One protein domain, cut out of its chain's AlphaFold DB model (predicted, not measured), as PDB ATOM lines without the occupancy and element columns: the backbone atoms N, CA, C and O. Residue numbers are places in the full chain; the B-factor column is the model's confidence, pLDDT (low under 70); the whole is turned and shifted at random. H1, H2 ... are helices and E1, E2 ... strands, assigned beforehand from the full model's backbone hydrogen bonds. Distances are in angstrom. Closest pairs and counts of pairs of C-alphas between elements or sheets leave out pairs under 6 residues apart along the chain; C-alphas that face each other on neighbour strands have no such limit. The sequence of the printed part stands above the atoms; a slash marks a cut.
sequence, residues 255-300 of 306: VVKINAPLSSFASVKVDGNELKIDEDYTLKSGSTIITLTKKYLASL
ATOM      1  N   VAL A 255     121.442 156.414 101.686       69.12
ATOM      2  CA  VAL A 255     120.089 156.838 102.070       69.12
ATOM      3  C   VAL A 255     119.071 155.839 101.534       69.12
ATOM      4  O   VAL A 255     118.945 155.678 100.322       69.12
ATOM      5  N   VAL A 256     118.323 155.206 102.434       71.00
ATOM      6  CA  VAL A 256     117.232 154.277 102.113       71.00
ATOM      7  C   VAL A 256     115.909 154.942 102.467       71.00
ATOM      8  O   VAL A 256     115.756 155.477 103.565       71.00
ATOM      9  N   LYS A 257     114.952 154.933 101.535       65.06
ATOM     10  CA  LYS A 257     113.609 155.487 101.742       65.06
ATOM     11  C   LYS A 257     112.598 154.355 101.785       65.06
ATOM     12  O   LYS A 257     112.520 153.575 100.844       65.06
ATOM     13  N   ILE A 258     111.823 154.294 102.859       65.75
ATOM     14  CA  ILE A 258     110.789 153.282 103.063       65.75
ATOM     15  C   ILE A 258     109.440 153.985 103.190       65.75
ATOM     16  O   ILE A 258     109.270 154.912 103.988       65.75
ATOM     17  N   ASN A 259     108.467 153.519 102.409       59.34
ATOM     18  CA  ASN A 259     107.088 153.989 102.466       59.34
ATOM     19  C   ASN A 259     106.296 153.208 103.530       59.34
ATOM     20  O   ASN A 259     105.409 152.421 103.214       59.34
ATOM     21  N   ALA A 260     106.683 153.374 104.796       65.12
ATOM     22  CA  ALA A 260     106.022 152.745 105.937       65.12
ATOM     23  C   ALA A 260     106.004 153.689 107.155       65.12
ATOM     24  O   ALA A 260     106.913 154.523 107.281       65.12
ATOM     25  N   PRO A 261     105.008 153.572 108.060       65.56
ATOM     26  CA  PRO A 261     104.937 154.374 109.279       65.56
ATOM     27  C   PRO A 261     106.158 154.160 110.171       65.56
ATOM     28  O   PRO A 261     106.586 153.022 110.373       65.56
ATOM     29  N   LEU A 262     106.657 155.231 110.790       68.38
ATOM     30  CA  LEU A 262     107.800 155.164 111.705       68.38
ATOM     31  C   LEU A 262     107.556 154.201 112.883       68.38
ATOM     32  O   LEU A 262     108.479 153.543 113.340       68.38
ATOM     33  N   SER A 263     106.304 154.059 113.334       72.19
ATOM     34  CA  SER A 263     105.909 153.111 114.389       72.19
ATOM     35  C   SER A 263     106.074 151.634 114.010       72.19
ATOM     36  O   SER A 263     106.088 150.785 114.893       72.19
ATOM     37  N   SER A 264     106.179 151.322 112.714       67.12
ATOM     38  CA  SER A 264     106.427 149.965 112.205       67.12
ATOM     39  C   SER A 264     107.913 149.662 111.991       67.12
ATOM     40  O   SER A 264     108.270 148.533 111.657       67.12
ATOM     41  N   PHE A 265     108.786 150.657 112.181       76.38
ATOM     42  CA  PHE A 265     110.224 150.471 112.075       76.38
ATOM     43  C   PHE A 265     110.742 149.710 113.304       76.38
ATOM     44  O   PHE A 265     110.589 150.172 114.432       76.38
ATOM     45  N   ALA A 266     111.350 148.543 113.072       78.25
ATOM     46  CA  ALA A 266     111.927 147.714 114.128       78.25
ATOM     47  C   ALA A 266     113.410 148.049 114.350       78.25
ATOM     48  O   ALA A 266     113.763 148.599 115.389       78.25
ATOM     49  N   SER A 267     114.267 147.754 113.367       75.06
ATOM     50  CA  SER A 267     115.695 148.080 113.410       75.06
ATOM     51  C   SER A 267     116.377 147.955 112.047       75.06
ATOM     52  O   SER A 267     115.801 147.430 111.092       75.06
ATOM     53  N   VAL A 268     117.612 148.456 111.952       79.62
ATOM     54  CA  VAL A 268     118.514 148.224 110.814       79.62
ATOM     55  C   VAL A 268     119.542 147.180 111.222       79.62
ATOM     56  O   VAL A 268     120.143 147.291 112.291       79.62
ATOM     57  N   LYS A 269     119.764 146.187 110.358       77.94
ATOM     58  CA  LYS A 269     120.818 145.186 110.528       77.94
ATOM     59  C   LYS A 269     121.716 145.162 109.303       77.94
ATOM     60  O   LYS A 269     121.222 145.333 108.194       77.94
ATOM     61  N   VAL A 270     123.004 144.942 109.531       77.25
ATOM     62  CA  VAL A 270     124.005 144.686 108.491       77.25
ATOM     63  C   VAL A 270     124.794 143.452 108.913       77.25
ATOM     64  O   VAL A 270     125.279 143.375 110.043       77.25
ATOM     65  N   ASP A 271     124.858 142.453 108.038       71.44
ATOM     66  CA  ASP A 271     125.437 141.128 108.289       71.44
ATOM     67  C   ASP A 271     124.845 140.435 109.526       71.44
ATOM     68  O   ASP A 271     125.526 139.742 110.282       71.44
ATOM     69  N   GLY A 272     123.550 140.656 109.763       72.12
ATOM     70  CA  GLY A 272     122.832 140.131 110.927       72.12
ATOM     71  C   GLY A 272     123.085 140.888 112.237       72.12
ATOM     72  O   GLY A 272     122.379 140.628 113.214       72.12
ATOM     73  N   ASN A 273     124.006 141.856 112.256       71.06
ATOM     74  CA  ASN A 273     124.287 142.692 113.421       71.06
ATOM     75  C   ASN A 273     123.408 143.939 113.424       71.06
ATOM     76  O   ASN A 273     123.307 144.650 112.427       71.06
ATOM     77  N   GLU A 274     122.772 144.203 114.559       81.50
ATOM     78  CA  GLU A 274     121.868 145.336 114.736       81.50
ATOM     79  C   GLU A 274     122.630 146.639 114.972       81.50
ATOM     80  O   GLU A 274     123.551 146.691 115.786       81.50
ATOM     81  N   LEU A 275     122.250 147.678 114.227       81.75
ATOM     82  CA  LEU A 275     122.901 148.983 114.265       81.75
ATOM     83  C   LEU A 275     122.254 149.900 115.291       81.75
ATOM     84  O   LEU A 275     121.061 149.792 115.583       81.75
ATOM     85  N   LYS A 276     123.030 150.858 115.796       82.44
ATOM     86  CA  LYS A 276     122.550 151.827 116.778       82.44
ATOM     87  C   LYS A 276     122.055 153.107 116.115       82.44
ATOM     88  O   LYS A 276     122.753 153.724 115.307       82.44
ATOM     89  N   ILE A 277     120.855 153.529 116.501       82.12
ATOM     90  CA  ILE A 277     120.281 154.808 116.082       82.12
ATOM     91  C   ILE A 277     121.101 155.978 116.648       82.12
ATOM     92  O   ILE A 277     121.627 155.897 117.753       82.12
ATOM     93  N   ASP A 278     121.248 157.037 115.858       80.00
ATOM     94  CA  ASP A 278     122.024 158.263 116.105       80.00
ATOM     95  C   ASP A 278     123.552 158.094 116.245       80.00
ATOM     96  O   ASP A 278     124.285 159.083 116.191       80.00
ATOM     97  N   GLU A 279     124.054 156.856 116.304       80.69
ATOM     98  CA  GLU A 279     125.484 156.527 116.196       80.69
ATOM     99  C   GLU A 279     125.842 156.018 114.785       80.69
ATOM    100  O   GLU A 279     126.668 156.610 114.080       80.69
ATOM    101  N   ASP A 280     125.189 154.937 114.350       82.06
ATOM    102  CA  ASP A 280     125.493 154.239 113.096       82.06
ATOM    103  C   ASP A 280     124.576 154.683 111.952       82.06
ATOM    104  O   ASP A 280     124.980 154.695 110.784       82.06
ATOM    105  N   TYR A 281     123.353 155.114 112.276       81.69
ATOM    106  CA  TYR A 281     122.404 155.665 111.312       81.69
ATOM    107  C   TYR A 281     121.447 156.681 111.938       81.69
ATOM    108  O   TYR A 281     121.200 156.662 113.136       81.69
ATOM    109  N   THR A 282     120.863 157.552 111.115       77.88
ATOM    110  CA  THR A 282     119.836 158.521 111.553       77.88
ATOM    111  C   THR A 282     118.487 158.241 110.899       77.88
ATOM    112  O   THR A 282     118.433 157.693 109.791       77.88
ATOM    113  N   LEU A 283     117.406 158.631 111.585       75.88
ATOM    114  CA  LEU A 283     116.018 158.361 111.202       75.88
ATOM    115  C   LEU A 283     115.186 159.654 111.215       75.88
ATOM    116  O   LEU A 283     115.227 160.406 112.186       75.88
ATOM    117  N   LYS A 284     114.428 159.937 110.147       71.38
ATOM    118  CA  LYS A 284     113.580 161.147 110.044       71.38
ATOM    119  C   LYS A 284     112.149 160.823 109.604       71.38
ATOM    120  O   LYS A 284     111.945 159.941 108.774       71.38
ATOM    121  N   SER A 285     111.173 161.563 110.147       59.28
ATOM    122  CA  SER A 285     109.739 161.425 109.840       59.28
ATOM    123  C   SER A 285     109.316 162.290 108.641       59.28
ATOM    124  O   SER A 285     109.797 163.410 108.486       59.28
ATOM    125  N   GLY A 286     108.424 161.763 107.795       56.00
ATOM    126  CA  GLY A 286     107.934 162.374 106.539       56.00
ATOM    127  C   GLY A 286     107.951 161.402 105.347       56.00
ATOM    128  O   GLY A 286     107.227 161.553 104.372       56.00
ATOM    129  N   SER A 287     108.773 160.370 105.470       51.00
ATOM    130  CA  SER A 287     108.924 159.108 104.730       51.00
ATOM    131  C   SER A 287     110.047 158.434 105.513       51.00
ATOM    132  O   SER A 287     110.967 159.154 105.899       51.00
ATOM    133  N   THR A 288     109.998 157.147 105.847       55.66
ATOM    134  CA  THR A 288     111.028 156.576 106.733       55.66
ATOM    135  C   THR A 288     112.373 156.587 105.999       55.66
ATOM    136  O   THR A 288     112.642 155.739 105.152       55.66
ATOM    137  N   ILE A 289     113.180 157.620 106.257       62.06
ATOM    138  CA  ILE A 289     114.482 157.856 105.633       62.06
ATOM    139  C   ILE A 289     115.541 157.390 106.622       62.06
ATOM    140  O   ILE A 289     115.687 157.979 107.694       62.06
ATOM    141  N   ILE A 290     116.286 156.362 106.234       66.44
ATOM    142  CA  ILE A 290     117.404 155.803 106.989       66.44
ATOM    143  C   ILE A 290     118.685 156.265 106.307       66.44
ATOM    144  O   ILE A 290     118.873 156.018 105.115       66.44
ATOM    145  N   THR A 291     119.564 156.940 107.045       77.00
ATOM    146  CA  THR A 291     120.876 157.358 106.525       77.00
ATOM    147  C   THR A 291     121.994 156.705 107.321       77.00
ATOM    148  O   THR A 291     122.171 157.062 108.486       77.00
ATOM    149  N   LEU A 292     122.760 155.797 106.703       79.75
ATOM    150  CA  LEU A 292     123.965 155.230 107.321       79.75
ATOM    151  C   LEU A 292     125.053 156.302 107.409       79.75
ATOM    152  O   LEU A 292     125.322 157.009 106.427       79.75
ATOM    153  N   THR A 293     125.672 156.437 108.581       78.31
ATOM    154  CA  THR A 293     126.684 157.469 108.803       78.31
ATOM    155  C   THR A 293     127.966 157.153 108.040       78.31
ATOM    156  O   THR A 293     128.335 156.000 107.808       78.31
ATOM    157  N   LYS A 294     128.704 158.206 107.677       77.31
ATOM    158  CA  LYS A 294     130.008 158.067 107.017       77.31
ATOM    159  C   LYS A 294     130.988 157.234 107.852       77.31
ATOM    160  O   LYS A 294     131.773 156.472 107.299       77.31
ATOM    161  N   LYS A 295     130.951 157.414 109.176       79.69
ATOM    162  CA  LYS A 295     131.810 156.696 110.124       79.69
ATOM    163  C   LYS A 295     131.533 155.194 110.072       79.69
ATOM    164  O   LYS A 295     132.482 154.426 109.983       79.69
ATOM    165  N   TYR A 296     130.257 154.812 110.063       80.06
ATOM    166  CA  TYR A 296     129.846 153.416 109.983       80.06
ATOM    167  C   TYR A 296     130.217 152.776 108.637       80.06
ATOM    168  O   TYR A 296     130.833 151.717 108.590       80.06
ATOM    169  N   LEU A 297     129.945 153.454 107.515       81.06
ATOM    170  CA  LEU A 297     130.318 152.929 106.194       81.06
ATOM    171  C   LEU A 297     131.835 152.730 106.041       81.06
ATOM    172  O   LEU A 297     132.264 151.786 105.388       81.06
ATOM    173  N   ALA A 298     132.645 153.594 106.657       76.50
ATOM    174  CA  ALA A 298     134.099 153.469 106.637       76.50
ATOM    175  C   ALA A 298     134.635 152.333 107.525       76.50
ATOM    176  O   ALA A 298     135.776 151.920 107.331       76.50
ATOM    177  N   SER A 299     133.854 151.841 108.495       77.44
ATOM    178  CA  SER A 299     134.258 150.708 109.336       77.44
ATOM    179  C   SER A 299     133.938 149.347 108.719       77.44
ATOM    180  O   SER A 299     134.397 148.332 109.241       77.44
ATOM    181  N   LEU A 300     133.159 149.300 107.635       80.44
ATOM    182  CA  LEU A 300     132.878 148.054 106.930       80.44
ATOM    183  C   LEU A 300     134.137 147.556 106.210       80.44
ATOM    184  O   LEU A 300     134.863 148.320 105.567       80.44
TER     185      LEU A 300
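AT A GLANCE: This is residues 255 to 300 of the 306 residues of the protein "YSIRK-type signal peptide-containing protein" of Helcococcus ovis (UniProt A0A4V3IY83). A small three-stranded antiparallel sheet has a long loop, residues 259 to 280, arching over one of its faces, while a short helix, H1, sits beyond the end of strand E3. The loop leaves E1, passes over that face and folds back to E2, and the E2 and E3 hairpin then leads on to H1. The printed part has 46 residues with three named strands and one named helix, along the chain E1, E2, E3, H1; the sheet's order is E1, E3, E2. The class is mixed, helices and strands, with under half of the residues in named elements. The whole is compact, with a radius of gyration of the C-alphas of 10.6 A, and its spans of 29 by 19 by 14 A make it only just elongated.

HOW THE PARTS SIT: E1, residues 255 to 258, is an edge strand and the antiparallel neighbour of E3, residues 288 to 292, at 156 degrees between their directions. The C-alphas of Val 255 and Thr 291 face each other at 4.6 A, and N 258 and O 288 are within hydrogen-bond range at 2.8 A. E2, residues 281 to 284, is the other edge strand; it forms a hairpin with the inner strand E3, antiparallel at 157 degrees. Here the C-alphas of Tyr 281 and Leu 292 face each other at 4.3 A, and N 282 and O 291 are within hydrogen-bond range at 3.0 A. E1 and E2 are apart. H1, residues 294 to 299, is not on the sheet, but only just, with 4 pairs of C-alphas within 10 A. The closest C-alphas of E2 and H1 are those of Tyr 281 and Tyr 296, 7.9 A apart. E1 and H1 are apart. In H1 every O i to N i+4 pair is within hydrogen-bond range.

IN THESE COORDINATES: E1 begins with C-alpha 255 at (120.089, 156.838, 102.070) and is 10.0 A long from first to last C-alpha. In the loop, residues 269 to 270 pair with residues 273 to 274, antiparallel. E2 measures 10.5 A and E3 13.0 A, with C-alpha 288 at (111.028, 156.576, 106.733). H1 measures 8.8 A and ends with C-alpha 299 at (134.258, 150.708, 109.336).

THE WHOLE: The two C-alphas farthest apart are those of Pro 261 and Ser 299, at 29.5 A. The printed part has no cut. The link from E1 to E2, 22 residues, is long; those from E2 to E3 and from E3 to H1 are tight. The mean pLDDT of the printed part is 73.1, and the model's confidence is under 70 at residue 255, residues 257 to 262, residue 264 and residues 285 to 290.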